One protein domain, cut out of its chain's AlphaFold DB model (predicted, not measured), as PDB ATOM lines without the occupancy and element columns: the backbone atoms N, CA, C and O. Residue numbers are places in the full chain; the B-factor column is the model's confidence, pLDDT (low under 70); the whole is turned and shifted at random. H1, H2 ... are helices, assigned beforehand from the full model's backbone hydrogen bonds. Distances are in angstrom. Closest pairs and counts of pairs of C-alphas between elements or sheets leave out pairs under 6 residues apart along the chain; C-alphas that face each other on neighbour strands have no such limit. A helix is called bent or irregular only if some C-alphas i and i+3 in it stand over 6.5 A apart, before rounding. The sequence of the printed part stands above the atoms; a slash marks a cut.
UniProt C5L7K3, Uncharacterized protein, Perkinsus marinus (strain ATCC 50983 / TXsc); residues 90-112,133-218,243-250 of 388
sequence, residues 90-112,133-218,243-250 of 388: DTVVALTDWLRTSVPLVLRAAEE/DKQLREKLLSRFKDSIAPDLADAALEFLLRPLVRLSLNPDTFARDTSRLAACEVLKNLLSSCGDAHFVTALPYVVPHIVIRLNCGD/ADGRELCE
ATOM      1  N   ASP A  90     180.930 202.310 111.664       63.84
ATOM      2  CA  ASP A  90     180.582 202.080 113.069       63.84
ATOM      3  C   ASP A  90     180.142 200.631 113.320       63.84
ATOM      4  O   ASP A  90     180.566 200.005 114.293       63.84
ATOM      5  N   THR A  91     179.359 200.053 112.404       55.06
ATOM      6  CA  THR A  91     178.928 198.646 112.476       55.06
ATOM      7  C   THR A  91     180.112 197.687 112.353       55.06
ATOM      8  O   THR A  91     180.193 196.707 113.093       55.06
ATOM      9  N   VAL A  92     181.070 197.970 111.467       52.91
ATOM     10  CA  VAL A  92     182.289 197.162 111.301       52.91
ATOM     11  C   VAL A  92     183.193 197.267 112.525       52.91
ATOM     12  O   VAL A  92     183.742 196.252 112.953       52.91
ATOM     13  N   VAL A  93     183.342 198.452 113.121       66.12
ATOM     14  CA  VAL A  93     184.103 198.631 114.367       66.12
ATOM     15  C   VAL A  93     183.426 197.877 115.511       66.12
ATOM     16  O   VAL A  93     184.094 197.102 116.195       66.12
ATOM     17  N   ALA A  94     182.106 198.008 115.658       60.91
ATOM     18  CA  ALA A  94     181.331 197.276 116.655       60.91
ATOM     19  C   ALA A  94     181.435 195.755 116.462       60.91
ATOM     20  O   ALA A  94     181.672 195.038 117.434       60.91
ATOM     21  N   LEU A  95     181.351 195.256 115.222       55.03
ATOM     22  CA  LEU A  95     181.562 193.843 114.892       55.03
ATOM     23  C   LEU A  95     182.973 193.391 115.214       55.03
ATOM     24  O   LEU A  95     183.162 192.317 115.769       55.03
ATOM     25  N   THR A  96     183.969 194.192 114.857       55.03
ATOM     26  CA  THR A  96     185.373 193.843 115.056       55.03
ATOM     27  C   THR A  96     185.694 193.778 116.539       55.03
ATOM     28  O   THR A  96     186.331 192.821 116.970       55.03
ATOM     29  N   ASP A  97     185.220 194.732 117.338       64.19
ATOM     30  CA  ASP A  97     185.391 194.706 118.791       64.19
ATOM     31  C   ASP A  97     184.569 193.595 119.444       64.19
ATOM     32  O   ASP A  97     185.054 192.917 120.356       64.19
ATOM     33  N   TRP A  98     183.361 193.332 118.952       66.31
ATOM     34  CA  TRP A  98     182.543 192.219 119.415       66.31
ATOM     35  C   TRP A  98     183.183 190.865 119.105       66.31
ATOM     36  O   TRP A  98     183.292 190.029 120.000       66.31
ATOM     37  N   LEU A  99     183.680 190.655 117.883       62.03
ATOM     38  CA  LEU A  99     184.387 189.441 117.483       62.03
ATOM     39  C   LEU A  99     185.687 189.313 118.279       62.03
ATOM     40  O   LEU A  99     185.954 188.267 118.858       62.03
ATOM     41  N   ARG A 100     186.471 190.390 118.384       62.22
ATOM     42  CA  ARG A 100     187.732 190.423 119.138       62.22
ATOM     43  C   ARG A 100     187.534 190.098 120.616       62.22
ATOM     44  O   ARG A 100     188.445 189.556 121.228       62.22
ATOM     45  N   THR A 101     186.382 190.418 121.199       63.41
ATOM     46  CA  THR A 101     186.108 190.138 122.615       63.41
ATOM     47  C   THR A 101     185.406 188.802 122.827       63.41
ATOM     48  O   THR A 101     185.788 188.069 123.731       63.41
ATOM     49  N   SER A 102     184.432 188.447 121.994       63.28
ATOM     50  CA  SER A 102     183.579 187.268 122.188       63.28
ATOM     51  C   SER A 102     184.186 186.004 121.587       63.28
ATOM     52  O   SER A 102     184.120 184.943 122.205       63.28
ATOM     53  N   VAL A 103     184.841 186.098 120.425       66.38
ATOM     54  CA  VAL A 103     185.432 184.927 119.760       66.38
ATOM     55  C   VAL A 103     186.559 184.326 120.588       66.38
ATOM     56  O   VAL A 103     186.511 183.121 120.798       66.38
ATOM     57  N   PRO A 104     187.518 185.081 121.163       67.00
ATOM     58  CA  PRO A 104     188.520 184.481 122.039       67.00
ATOM     59  C   PRO A 104     187.924 183.834 123.283       67.00
ATOM     60  O   PRO A 104     188.487 182.866 123.765       67.00
ATOM     61  N   LEU A 105     186.792 184.323 123.798       63.78
ATOM     62  CA  LEU A 105     186.112 183.700 124.935       63.78
ATOM     63  C   LEU A 105     185.488 182.358 124.537       63.78
ATOM     64  O   LEU A 105     185.671 181.371 125.246       63.78
ATOM     65  N   VAL A 106     184.829 182.299 123.378       60.75
ATOM     66  CA  VAL A 106     184.281 181.054 122.815       60.75
ATOM     67  C   VAL A 106     185.402 180.074 122.448       60.75
ATOM     68  O   VAL A 106     185.324 178.892 122.778       60.75
ATOM     69  N   LEU A 107     186.476 180.559 121.822       64.25
ATOM     70  CA  LEU A 107     187.647 179.761 121.462       64.25
ATOM     71  C   LEU A 107     188.390 179.257 122.696       64.25
ATOM     72  O   LEU A 107     188.753 178.090 122.730       64.25
ATOM     73  N   ARG A 108     188.569 180.088 123.725       65.88
ATOM     74  CA  ARG A 108     189.209 179.688 124.984       65.88
ATOM     75  C   ARG A 108     188.375 178.655 125.727       65.88
ATOM     76  O   ARG A 108     188.934 177.682 126.210       65.88
ATOM     77  N   ALA A 109     187.051 178.813 125.765       58.41
ATOM     78  CA  ALA A 109     186.164 177.782 126.305       58.41
ATOM     79  C   ALA A 109     186.327 176.449 125.556       58.41
ATOM     80  O   ALA A 109     186.354 175.387 126.176       58.41
ATOM     81  N   ALA A 110     186.484 176.503 124.229       54.78
ATOM     82  CA  ALA A 110     186.747 175.322 123.415       54.78
ATOM     83  C   ALA A 110     188.153 174.723 123.654       54.78
ATOM     84  O   ALA A 110     188.284 173.501 123.730       54.78
ATOM     85  N   GLU A 111     189.199 175.543 123.816       61.69
ATOM     86  CA  GLU A 111     190.566 175.103 124.159       61.69
ATOM     87  C   GLU A 111     190.631 174.463 125.548       61.69
ATOM     88  O   GLU A 111     191.250 173.413 125.730       61.69
ATOM     89  N   GLU A 112     189.970 175.072 126.530       61.62
ATOM     90  CA  GLU A 112     189.891 174.536 127.881       61.62
ATOM     91  C   GLU A 112     189.174 173.184 127.851       61.62
ATOM     92  O   GLU A 112     189.737 172.201 128.334       61.62
ATOM     93  N   ASP A 133     183.629 179.436 134.280       64.69
ATOM     94  CA  ASP A 133     182.666 179.049 133.237       64.69
ATOM     95  C   ASP A 133     181.346 179.814 133.391       64.69
ATOM     96  O   ASP A 133     180.746 180.249 132.405       64.69
ATOM     97  N   LYS A 134     180.899 180.016 134.637       69.44
ATOM     98  CA  LYS A 134     179.697 180.806 134.937       69.44
ATOM     99  C   LYS A 134     179.891 182.272 134.570       69.44
ATOM    100  O   LYS A 134     179.058 182.824 133.858       69.44
ATOM    101  N   GLN A 135     181.010 182.874 134.971       71.12
ATOM    102  CA  GLN A 135     181.330 184.260 134.620       71.12
ATOM    103  C   GLN A 135     181.467 184.456 133.108       71.12
ATOM    104  O   GLN A 135     181.058 185.487 132.575       71.12
ATOM    105  N   LEU A 136     182.039 183.476 132.403       66.06
ATOM    106  CA  LEU A 136     182.157 183.498 130.951       66.06
ATOM    107  C   LEU A 136     180.781 183.457 130.289       66.06
ATOM    108  O   LEU A 136     180.496 184.280 129.419       66.06
ATOM    109  N   ARG A 137     179.920 182.540 130.744       69.00
ATOM    110  CA  ARG A 137     178.529 182.447 130.302       69.00
ATOM    111  C   ARG A 137     177.808 183.768 130.546       69.00
ATOM    112  O   ARG A 137     177.263 184.316 129.603       69.00
ATOM    113  N   GLU A 138     177.837 184.321 131.753       76.19
ATOM    114  CA  GLU A 138     177.165 185.590 132.065       76.19
ATOM    115  C   GLU A 138     177.689 186.767 131.231       76.19
ATOM    116  O   GLU A 138     176.905 187.593 130.759       76.19
ATOM    117  N   LYS A 139     179.003 186.838 130.984       72.69
ATOM    118  CA  LYS A 139     179.602 187.851 130.096       72.69
ATOM    119  C   LYS A 139     179.172 187.698 128.643       72.69
ATOM    120  O   LYS A 139     178.929 188.708 127.992       72.69
ATOM    121  N   LEU A 140     179.080 186.469 128.138       67.12
ATOM    122  CA  LEU A 140     178.519 186.218 126.815       67.12
ATOM    123  C   LEU A 140     177.041 186.621 126.820       67.12
ATOM    124  O   LEU A 140     176.666 187.541 126.114       67.12
ATOM    125  N   LEU A 141     176.214 186.059 127.698       69.38
ATOM    126  CA  LEU A 141     174.774 186.329 127.729       69.38
ATOM    127  C   LEU A 141     174.429 187.812 127.885       69.38
ATOM    128  O   LEU A 141     173.555 188.306 127.184       69.38
ATOM    129  N   SER A 142     175.133 188.546 128.746       77.81
ATOM    130  CA  SER A 142     174.924 189.991 128.907       77.81
ATOM    131  C   SER A 142     175.188 190.786 127.627       77.81
ATOM    132  O   SER A 142     174.511 191.780 127.399       77.81
ATOM    133  N   ARG A 143     176.110 190.336 126.768       69.31
ATOM    134  CA  ARG A 143     176.395 190.964 125.465       69.31
ATOM    135  C   ARG A 143     175.341 190.645 124.407       69.31
ATOM    136  O   ARG A 143     175.169 191.434 123.488       69.31
ATOM    137  N   PHE A 144     174.679 189.496 124.523       66.38
ATOM    138  CA  PHE A 144     173.632 189.043 123.598       66.38
ATOM    139  C   PHE A 144     172.217 189.396 124.066       66.38
ATOM    140  O   PHE A 144     171.256 189.144 123.347       66.38
ATOM    141  N   LYS A 145     172.076 189.961 125.269       68.88
ATOM    142  CA  LYS A 145     170.780 190.330 125.842       68.88
ATOM    143  C   LYS A 145     170.103 191.463 125.066       68.88
ATOM    144  O   LYS A 145     168.877 191.532 125.038       68.88
ATOM    145  N   ASP A 146     170.904 192.321 124.443       72.94
ATOM    146  CA  ASP A 146     170.425 193.389 123.580       72.94
ATOM    147  C   ASP A 146     170.310 192.867 122.143       72.94
ATOM    148  O   ASP A 146     171.190 192.153 121.656       72.94
ATOM    149  N   SER A 147     169.214 193.216 121.461       77.00
ATOM    150  CA  SER A 147     168.976 192.804 120.074       77.00
ATOM    151  C   SER A 147     170.159 193.204 119.190       77.00
ATOM    152  O   SER A 147     170.401 194.389 118.961       77.00
ATOM    153  N   ILE A 148     170.868 192.207 118.658       83.19
ATOM    154  CA  ILE A 148     171.942 192.400 117.682       83.19
ATOM    155  C   ILE A 148     171.326 192.976 116.402       83.19
ATOM    156  O   ILE A 148     170.286 192.501 115.938       83.19
ATOM    157  N   ALA A 149     171.953 194.011 115.836       86.06
ATOM    158  CA  ALA A 149     171.530 194.567 114.554       86.06
ATOM    159  C   ALA A 149     171.572 193.475 113.460       86.06
ATOM    160  O   ALA A 149     172.544 192.717 113.427       86.06
ATOM    161  N   PRO A 150     170.586 193.383 112.551       89.56
ATOM    162  CA  PRO A 150     170.527 192.296 111.569       89.56
ATOM    163  C   PRO A 150     171.796 192.143 110.721       89.56
ATOM    164  O   PRO A 150     172.313 191.036 110.601       89.56
ATOM    165  N   ASP A 151     172.365 193.251 110.236       85.62
ATOM    166  CA  ASP A 151     173.610 193.246 109.450       85.62
ATOM    167  C   ASP A 151     174.796 192.662 110.239       85.62
ATOM    168  O   ASP A 151     175.675 191.992 109.692       85.62
ATOM    169  N   LEU A 152     174.810 192.900 111.553       85.00
ATOM    170  CA  LEU A 152     175.827 192.392 112.461       85.00
ATOM    171  C   LEU A 152     175.635 190.895 112.734       85.00
ATOM    172  O   LEU A 152     176.611 190.144 112.765       85.00
ATOM    173  N   ALA A 153     174.383 190.469 112.910       89.69
ATOM    174  CA  ALA A 153     174.023 189.068 113.085       89.69
ATOM    175  C   ALA A 153     174.362 188.248 111.833       89.69
ATOM    176  O   ALA A 153     174.908 187.158 111.967       89.69
ATOM    177  N   ASP A 154     174.113 188.793 110.641       91.31
ATOM    178  CA  ASP A 154     174.448 188.178 109.354       91.31
ATOM    179  C   ASP A 154     175.946 187.911 109.231       91.31
ATOM    180  O   ASP A 154     176.366 186.770 109.021       91.31
ATOM    181  N   ALA A 155     176.759 188.946 109.452       86.00
ATOM    182  CA  ALA A 155     178.207 188.814 109.408       86.00
ATOM    183  C   ALA A 155     178.713 187.827 110.473       86.00
ATOM    184  O   ALA A 155     179.525 186.952 110.180       86.00
ATOM    185  N   ALA A 156     178.218 187.923 111.711       85.56
ATOM    186  CA  ALA A 156     178.603 187.007 112.780       85.56
ATOM    187  C   ALA A 156     178.212 185.554 112.472       85.56
ATOM    188  O   ALA A 156     179.004 184.647 112.733       85.56
ATOM    189  N   LEU A 157     177.031 185.319 111.898       92.50
ATOM    190  CA  LEU A 157     176.563 183.990 111.520       92.50
ATOM    191  C   LEU A 157     177.450 183.383 110.427       92.50
ATOM    192  O   LEU A 157     177.829 182.221 110.554       92.50
ATOM    193  N   GLU A 158     177.862 184.157 109.418       89.94
ATOM    194  CA  GLU A 158     178.775 183.687 108.362       89.94
ATOM    195  C   GLU A 158     180.086 183.121 108.938       89.94
ATOM    196  O   GLU A 158     180.570 182.082 108.487       89.94
ATOM    197  N   PHE A 159     180.637 183.760 109.977       85.12
ATOM    198  CA  PHE A 159     181.893 183.330 110.603       85.12
ATOM    199  C   PHE A 159     181.719 182.277 111.701       85.12
ATOM    200  O   PHE A 159     182.603 181.445 111.901       85.12
ATOM    201  N   LEU A 160     180.623 182.327 112.460       87.25
ATOM    202  CA  LEU A 160     180.474 181.541 113.687       87.25
ATOM    203  C   LEU A 160     179.555 180.335 113.539       87.25
ATOM    204  O   LEU A 160     179.592 179.470 114.411       87.25
ATOM    205  N   LEU A 161     178.776 180.221 112.459       92.69
ATOM    206  CA  LEU A 161     177.807 179.137 112.297       92.69
ATOM    207  C   LEU A 161     178.448 177.754 112.469       92.69
ATOM    208  O   LEU A 161     177.967 176.945 113.263       92.69
ATOM    209  N   ARG A 162     179.552 177.481 111.760       89.81
ATOM    210  CA  ARG A 162     180.230 176.178 111.828       89.81
ATOM    211  C   ARG A 162     180.822 175.896 113.213       89.81
ATOM    212  O   ARG A 162     180.475 174.849 113.766       89.81
ATOM    213  N   PRO A 163     181.639 176.792 113.809       85.44
ATOM    214  CA  PRO A 163     182.114 176.636 115.182       85.44
ATOM    215  C   PRO A 163     181.003 176.419 116.205       85.44
ATOM    216  O   PRO A 163     181.126 175.539 117.055       85.44
ATOM    217  N   LEU A 164     179.924 177.202 116.125       89.12
ATOM    218  CA  LEU A 164     178.833 177.155 117.092       89.12
ATOM    219  C   LEU A 164     178.073 175.845 116.994       89.12
ATOM    220  O   LEU A 164     178.001 175.152 117.996       89.12
ATOM    221  N   VAL A 165     177.593 175.463 115.805       92.56
ATOM    222  CA  VAL A 165     176.905 174.175 115.586       92.56
ATOM    223  C   VAL A 165     177.773 173.015 116.037       92.56
ATOM    224  O   VAL A 165     177.295 172.068 116.653       92.56
ATOM    225  N   ARG A 166     179.073 173.086 115.770       87.38
ATOM    226  CA  ARG A 166     179.987 172.044 116.200       87.38
ATOM    227  C   ARG A 166     180.130 171.989 117.719       87.38
ATOM    228  O   ARG A 166     180.149 170.901 118.272       87.38
ATOM    229  N   LEU A 167     180.229 173.129 118.388       84.94
ATOM    230  CA  LEU A 167     180.352 173.182 119.840       84.94
ATOM    231  C   LEU A 167     179.044 172.803 120.551       84.94
ATOM    232  O   LEU A 167     179.100 172.160 121.591       84.94
ATOM    233  N   SER A 168     177.885 173.197 120.019       86.12
ATOM    234  CA  SER A 168     176.584 172.978 120.658       86.12
ATOM    235  C   SER A 168     175.902 171.667 120.275       86.12
ATOM    236  O   SER A 168     175.228 171.077 121.116       86.12
ATOM    237  N   LEU A 169     176.052 171.208 119.030       88.75
ATOM    238  CA  LEU A 169     175.246 170.121 118.462       88.75
ATOM    239  C   LEU A 169     176.061 168.887 118.059       88.75
ATOM    240  O   LEU A 169     175.470 167.859 117.741       88.75
ATOM    241  N   ASN A 170     177.395 168.932 118.047       80.81
ATOM    242  CA  ASN A 170     178.171 167.756 117.654       80.81
ATOM    243  C   ASN A 170     178.260 166.745 118.814       80.81
ATOM    244  O   ASN A 170     178.807 167.087 119.870       80.81
ATOM    245  N   PRO A 171     177.794 165.496 118.624       74.25
ATOM    246  CA  PRO A 171     177.817 164.492 119.678       74.25
ATOM    247  C   PRO A 171     179.215 164.053 120.115       74.25
ATOM    248  O   PRO A 171     179.387 163.677 121.272       74.25
ATOM    249  N   ASP A 172     180.211 164.177 119.239       72.25
ATOM    250  CA  ASP A 172     181.595 163.766 119.494       72.25
ATOM    251  C   ASP A 172     182.380 164.798 120.311       72.25
ATOM    252  O   ASP A 172     183.557 164.603 120.630       72.25
ATOM    253  N   THR A 173     181.770 165.945 120.622       64.44
ATOM    254  CA  THR A 173     182.456 166.982 121.387       64.44
ATOM    255  C   THR A 173     182.382 166.699 122.882       64.44
ATOM    256  O   THR A 173     181.328 166.776 123.511       64.44
ATOM    257  N   PHE A 174     183.553 166.485 123.489       66.06
ATOM    258  CA  PHE A 174     183.756 166.461 124.945       66.06
ATOM    259  C   PHE A 174     183.613 167.852 125.596       66.06
ATOM    260  O   PHE A 174     184.206 168.135 126.637       66.06
ATOM    261  N   ALA A 175     182.865 168.759 124.965       65.62
ATOM    262  CA  ALA A 175     182.626 170.089 125.491       65.62
ATOM    263  C   ALA A 175     181.815 170.010 126.786       65.62
ATOM    264  O   ALA A 175     180.876 169.221 126.902       65.62
ATOM    265  N   ARG A 176     182.171 170.861 127.755       75.12
ATOM    266  CA  ARG A 176     181.405 171.013 128.994       75.12
ATOM    267  C   ARG A 176     179.999 171.512 128.679       75.12
ATOM    268  O   ARG A 176     179.831 172.372 127.813       75.12
ATOM    269  N   ASP A 177     179.019 171.063 129.459       82.88
ATOM    270  CA  ASP A 177     177.621 171.498 129.346       82.88
ATOM    271  C   ASP A 177     177.488 173.021 129.327       82.88
ATOM    272  O   ASP A 177     176.759 173.572 128.512       82.88
ATOM    273  N   THR A 178     178.268 173.727 130.147       76.50
ATOM    274  CA  THR A 178     178.294 175.197 130.202       76.50
ATOM    275  C   THR A 178     178.653 175.847 128.868       76.50
ATOM    276  O   THR A 178     177.994 176.805 128.460       76.50
ATOM    277  N   SER A 179     179.664 175.327 128.172       77.44
ATOM    278  CA  SER A 179     180.083 175.816 126.857       77.44
ATOM    279  C   SER A 179     179.032 175.511 125.794       77.44
ATOM    280  O   SER A 179     178.742 176.373 124.967       77.44
ATOM    281  N   ARG A 180     178.422 174.320 125.845       85.12
ATOM    282  CA  ARG A 180     177.350 173.922 124.918       85.12
ATOM    283  C   ARG A 180     176.108 174.790 125.090       85.12
ATOM    284  O   ARG A 180     175.597 175.310 124.107       85.12
ATOM    285  N   LEU A 181     175.689 175.029 126.334       85.25
ATOM    286  CA  LEU A 181     174.587 175.931 126.680       85.25
ATOM    287  C   LEU A 181     174.824 177.343 126.139       85.25
ATOM    288  O   LEU A 181     173.944 177.918 125.506       85.25
ATOM    289  N   ALA A 182     176.021 177.893 126.366       80.00
ATOM    290  CA  ALA A 182     176.378 179.209 125.846       80.00
ATOM    291  C   ALA A 182     176.371 179.228 124.308       80.00
ATOM    292  O   ALA A 182     175.862 180.173 123.715       80.00
ATOM    293  N   ALA A 183     176.884 178.181 123.660       86.19
ATOM    294  CA  ALA A 183     176.897 178.071 122.206       86.19
ATOM    295  C   ALA A 183     175.485 177.952 121.603       86.19
ATOM    296  O   ALA A 183     175.211 178.624 120.610       86.19
ATOM    297  N   CYS A 184     174.583 177.163 122.204       92.06
ATOM    298  CA  CYS A 184     173.170 177.095 121.806       92.06
ATOM    299  C   CYS A 184     172.507 178.471 121.876       92.06
ATOM    300  O   CYS A 184     171.852 178.890 120.928       92.06
ATOM    301  N   GLU A 185     172.711 179.186 122.981       88.50
ATOM    302  CA  GLU A 185     172.099 180.493 123.211       88.50
ATOM    303  C   GLU A 185     172.628 181.554 122.237       88.50
ATOM    304  O   GLU A 185     171.853 182.301 121.642       88.50
ATOM    305  N   VAL A 186     173.942 181.579 121.996       86.81
ATOM    306  CA  VAL A 186     174.551 182.445 120.976       86.81
ATOM    307  C   VAL A 186     173.996 182.123 119.588       86.81
ATOM    308  O   VAL A 186     173.599 183.033 118.864       86.81
ATOM    309  N   LEU A 187     173.935 180.841 119.219       94.44
ATOM    310  CA  LEU A 187     173.413 180.405 117.925       94.44
ATOM    311  C   LEU A 187     171.941 180.805 117.745       94.44
ATOM    312  O   LEU A 187     171.581 181.329 116.694       94.44
ATOM    313  N   LYS A 188     171.114 180.616 118.779       95.62
ATOM    314  CA  LYS A 188     169.705 181.029 118.804       95.62
ATOM    315  C   LYS A 188     169.563 182.528 118.553       95.62
ATOM    316  O   LYS A 188     168.833 182.914 117.646       95.62
ATOM    317  N   ASN A 189     170.312 183.352 119.287       92.62
ATOM    318  CA  ASN A 189     170.252 184.810 119.159       92.62
ATOM    319  C   ASN A 189     170.720 185.298 117.776       92.62
ATOM    320  O   ASN A 189     170.119 186.200 117.194       92.62
ATOM    321  N   LEU A 190     171.755 184.676 117.203       93.75
ATOM    322  CA  LEU A 190     172.185 184.994 115.838       93.75
ATOM    323  C   LEU A 190     171.112 184.621 114.807       93.75
ATOM    324  O   LEU A 190     170.790 185.429 113.941       93.75
ATOM    325  N   LEU A 191     170.514 183.432 114.915       96.19
ATOM    326  CA  LEU A 191     169.481 182.973 113.981       96.19
ATOM    327  C   LEU A 191     168.170 183.765 114.099       96.19
ATOM    328  O   LEU A 191     167.503 183.988 113.085       96.19
ATOM    329  N   SER A 192     167.814 184.235 115.298       95.44
ATOM    330  CA  SER A 192     166.642 185.094 115.496       95.44
ATOM    331  C   SER A 192     166.814 186.482 114.886       95.44
ATOM    332  O   SER A 192     165.832 187.054 114.413       95.44
ATOM    333  N   SER A 193     168.039 187.015 114.895       94.56
ATOM    334  CA  SER A 193     168.334 188.387 114.461       94.56
ATOM    335  C   SER A 193     168.826 188.494 113.017       94.56
ATOM    336  O   SER A 193     168.725 189.571 112.435       94.56
ATOM    337  N   CYS A 194     169.347 187.413 112.430       95.75
ATOM    338  CA  CYS A 194     169.855 187.421 111.058       95.75
ATOM    339  C   CYS A 194     168.747 187.663 110.017       95.75
ATOM    340  O   CYS A 194     167.580 187.292 110.201       95.75
ATOM    341  N   GLY A 195     169.128 188.262 108.894       95.56
ATOM    342  CA  GLY A 195     168.303 188.445 107.715       95.56
ATOM    343  C   GLY A 195     167.858 187.118 107.101       95.56
ATOM    344  O   GLY A 195     168.491 186.070 107.236       95.56
ATOM    345  N   ASP A 196     166.739 187.163 106.379       95.56
ATOM    346  CA  ASP A 196     166.090 185.962 105.843       95.56
ATOM    347  C   ASP A 196     166.980 185.162 104.882       95.56
ATOM    348  O   ASP A 196     166.920 183.935 104.879       95.56
ATOM    349  N   ALA A 197     167.828 185.833 104.097       95.56
ATOM    350  CA  ALA A 197     168.756 185.162 103.190       95.56
ATOM    351  C   ALA A 197     169.764 184.286 103.956       95.56
ATOM    352  O   ALA A 197     169.910 183.104 103.642       95.56
ATOM    353  N   HIS A 198     170.400 184.837 104.994       96.12
ATOM    354  CA  HIS A 198     171.371 184.117 105.818       96.12
ATOM    355  C   HIS A 198     170.709 183.000 106.627       96.12
ATOM    356  O   HIS A 198     171.222 181.879 106.668       96.12
ATOM    357  N   PHE A 199     169.521 183.259 107.179       96.88
ATOM    358  CA  PHE A 199     168.722 182.247 107.865       96.88
ATOM    359  C   PHE A 199     168.446 181.022 106.976       96.88
ATOM    360  O   PHE A 199     168.708 179.887 107.375       96.88
ATOM    361  N   VAL A 200     167.977 181.247 105.740       96.00
ATOM    362  CA  VAL A 200     167.693 180.167 104.779       96.00
ATOM    363  C   VAL A 200     168.958 179.386 104.427       96.00
ATOM    364  O   VAL A 200     168.905 178.164 104.337       96.00
ATOM    365  N   THR A 201     170.106 180.052 104.281       96.06
ATOM    366  CA  THR A 201     171.377 179.352 104.020       96.06
ATOM    367  C   THR A 201     171.900 178.557 105.218       96.06
ATOM    368  O   THR A 201     172.603 177.566 105.026       96.06
ATOM    369  N   ALA A 202     171.558 178.955 106.446       96.88
ATOM    370  CA  ALA A 202     172.000 178.278 107.661       96.88
ATOM    371  C   ALA A 202     171.182 177.014 107.971       96.88
ATOM    372  O   ALA A 202     171.730 176.044 108.495       96.88
ATOM    373  N   LEU A 203     169.888 176.998 107.632       96.44
ATOM    374  CA  LEU A 203     168.959 175.906 107.948       96.44
ATOM    375  C   LEU A 203     169.448 174.503 107.529       96.44
ATOM    376  O   LEU A 203     169.499 173.637 108.406       96.44
ATOM    377  N   PRO A 204     169.883 174.266 106.269       95.81
ATOM    378  CA  PRO A 204     170.372 172.954 105.830       95.81
ATOM    379  C   PRO A 204     171.594 172.458 106.604       95.81
ATOM    380  O   PRO A 204     171.905 171.272 106.583       95.81
ATOM    381  N   TYR A 205     172.311 173.363 107.270       95.62
ATOM    382  CA  TYR A 205     173.444 173.014 108.109       95.62
ATOM    383  C   TYR A 205     173.019 172.783 109.563       95.62
ATOM    384  O   TYR A 205     173.436 171.803 110.169       95.62
ATOM    385  N   VAL A 206     172.165 173.638 110.130       96.88
ATOM    386  CA  VAL A 206     171.755 173.548 111.542       96.88
ATOM    387  C   VAL A 206     170.838 172.350 111.792       96.88
ATOM    388  O   VAL A 206     171.103 171.558 112.694       96.88
ATOM    389  N   VAL A 207     169.776 172.193 110.995       97.50
ATOM    390  CA  VAL A 207     168.697 171.227 111.270       97.50
ATOM    391  C   VAL A 207     169.204 169.780 111.342       97.50
ATOM    392  O   VAL A 207     168.927 169.127 112.352       97.50
ATOM    393  N   PRO A 208     170.010 169.271 110.388       96.50
ATOM    394  CA  PRO A 208     170.510 167.897 110.467       96.50
ATOM    395  C   PRO A 208     171.370 167.635 111.709       96.50
ATOM    396  O   PRO A 208     171.300 166.556 112.292       96.50
ATOM    397  N   HIS A 209     172.145 168.626 112.163       96.06
ATOM    398  CA  HIS A 209     172.950 168.482 113.377       96.06
ATOM    399  C   HIS A 209     172.077 168.406 114.631       96.06
ATOM    400  O   HIS A 209     172.391 167.634 115.532       96.06
ATOM    401  N   ILE A 210     170.959 169.140 114.680       97.06
ATOM    402  CA  ILE A 210     169.987 168.996 115.770       97.06
ATOM    403  C   ILE A 210     169.361 167.593 115.740       97.06
ATOM    404  O   ILE A 210     169.281 166.946 116.783       97.06
ATOM    405  N   VAL A 211     168.968 167.096 114.558       96.12
ATOM    406  CA  VAL A 211     168.369 165.754 114.402       96.12
ATOM    407  C   VAL A 211     169.320 164.671 114.902       96.12
ATOM    408  O   VAL A 211     168.904 163.806 115.671       96.12
ATOM    409  N   ILE A 212     170.594 164.741 114.508       93.94
ATOM    410  CA  ILE A 212     171.635 163.820 114.976       93.94
ATOM    411  C   ILE A 212     171.801 163.943 116.492       93.94
ATOM    412  O   ILE A 212     171.814 162.934 117.192       93.94
ATOM    413  N   ARG A 213     171.882 165.171 117.020       93.56
ATOM    414  CA  ARG A 213     172.158 165.403 118.442       93.56
ATOM    415  C   ARG A 213     171.055 164.907 119.367       93.56
ATOM    416  O   ARG A 213     171.332 164.365 120.438       93.56
ATOM    417  N   LEU A 214     169.808 165.122 118.970       94.19
ATOM    418  CA  LEU A 214     168.650 164.638 119.708       94.19
ATOM    419  C   LEU A 214     168.307 163.185 119.360       94.19
ATOM    420  O   LEU A 214     167.436 162.615 120.004       94.19
ATOM    421  N   ASN A 215     169.004 162.574 118.400       93.88
ATOM    422  CA  ASN A 215     168.713 161.242 117.878       93.88
ATOM    423  C   ASN A 215     167.247 161.092 117.421       93.88
ATOM    424  O   ASN A 215     166.545 160.154 117.793       93.88
ATOM    425  N   CYS A 216     166.766 162.058 116.632       93.69
ATOM    426  CA  CYS A 216     165.380 162.100 116.152       93.69
ATOM    427  C   CYS A 216     165.199 161.560 114.725       93.69
ATOM    428  O   CYS A 216     164.107 161.664 114.184       93.69
ATOM    429  N   GLY A 217     166.242 161.013 114.093       92.50
ATOM    430  CA  GLY A 217     166.182 160.585 112.688       92.50
ATOM    431  C   GLY A 217     165.327 159.337 112.432       92.50
ATOM    432  O   GLY A 217     164.790 159.185 111.341       92.50
ATOM    433  N   ASP A 218     165.181 158.458 113.428       91.50
ATOM    434  CA  ASP A 218     164.394 157.222 113.328       91.50
ATOM    435  C   ASP A 218     163.648 156.937 114.637       91.50
ATOM    436  O   ASP A 218     163.909 155.967 115.347       91.50
ATOM    437  N   ALA A 243     169.033 155.778 123.877       65.88
ATOM    438  CA  ALA A 243     169.693 155.295 122.699       65.88
ATOM    439  C   ALA A 243     171.057 155.968 122.648       65.88
ATOM    440  O   ALA A 243     171.187 157.171 122.916       65.88
ATOM    441  N   ASP A 244     172.059 155.165 122.318       72.38
ATOM    442  CA  ASP A 244     173.429 155.623 122.186       72.38
ATOM    443  C   ASP A 244     173.483 156.849 121.258       72.38
ATOM    444  O   ASP A 244     172.936 156.841 120.156       72.38
ATOM    445  N   GLY A 245     174.109 157.932 121.727       80.31
ATOM    446  CA  GLY A 245     174.323 159.162 120.951       80.31
ATOM    447  C   GLY A 245     173.385 160.339 121.252       80.31
ATOM    448  O   GLY A 245     173.685 161.459 120.830       80.31
ATOM    449  N   ARG A 246     172.305 160.147 122.022       88.69
ATOM    450  CA  ARG A 246     171.425 161.253 122.449       88.69
ATOM    451  C   ARG A 246     172.124 162.195 123.441       88.69
ATOM    452  O   ARG A 246     172.871 161.747 124.308       88.69
ATOM    453  N   GLU A 247     171.844 163.500 123.360       92.00
ATOM    454  CA  GLU A 247     172.253 164.471 124.392       92.00
ATOM    455  C   GLU A 247     171.724 164.078 125.787       92.00
ATOM    456  O   GLU A 247     170.521 163.891 125.993       92.00
ATOM    457  N   LEU A 248     172.641 163.968 126.749       90.31
ATOM    458  CA  LEU A 248     172.354 163.493 128.104       90.31
ATOM    459  C   LEU A 248     172.024 164.636 129.066       90.31
ATOM    460  O   LEU A 248     171.277 164.425 130.015       90.31
ATOM    461  N   CYS A 249     172.572 165.832 128.833       91.56
ATOM    462  CA  CYS A 249     172.319 166.986 129.691       91.56
ATOM    463  C   CYS A 249     170.938 167.576 129.381       91.56
ATOM    464  O   CYS A 249     170.715 168.131 128.301       91.56
ATOM    465  N   GLU A 250     170.020 167.464 130.343       94.00
ATOM    466  CA  GLU A 250     168.645 167.962 130.242       94.00
ATOM    467  C   GLU A 250     168.610 169.459 129.923       94.00
ATOM    468  O   GLU A 250     167.861 169.885 129.049       94.00
TER     469      GLU A 250
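AT A GLANCE: This is residues 90 to 112, 133 to 218 and 243 to 250 of the 388 residues of an uncharacterized protein of Perkinsus marinus (strain ATCC 50983 / TXsc) (UniProt C5L7K3). H4 runs through the middle, bundled with H1 and H2; the bent H3 packs on H4, and H5 on H3. It is all helix, 117 residues printed with five named helices. It is compact, radius of gyration of the C-alphas 14.3 A, spanning 49 by 33 by 20 A.

HOW THE PARTS SIT: H1, residues 90 to 112, touches H4, residues 177 to 193, with residues 106 to 110 alone, closest at C-alphas 109 and 179. H2, residues 133 to 144, touches H4, closest at C-alphas 137 and 182. H3, residues 150 to 169, assigned as one helix by its hydrogen bonds, is bent, C-alphas 159 and 162 being 7.4 A apart; arm H3b, from residue 162, touches H4, closest at C-alphas 168 and 180, 4.4 A. H5, residues 196 to 214, is only just irregular: C-alphas 201 and 204 are 6.7 A apart. O i to N i+4 pairs within hydrogen-bond range number 17 of 19 in H1 and 11 of 15 in H5.

IN THESE COORDINATES: H1, 32.6 A long, begins at C-alpha 90 (180.582, 202.080, 113.069); H5 ends at C-alpha 214 (168.650, 164.638, 119.708).

THE WHOLE: Cuts after residues 112 and 218 leave C-alpha gaps of 10.1 A and 10.9 A. H1's mean pLDDT is 62.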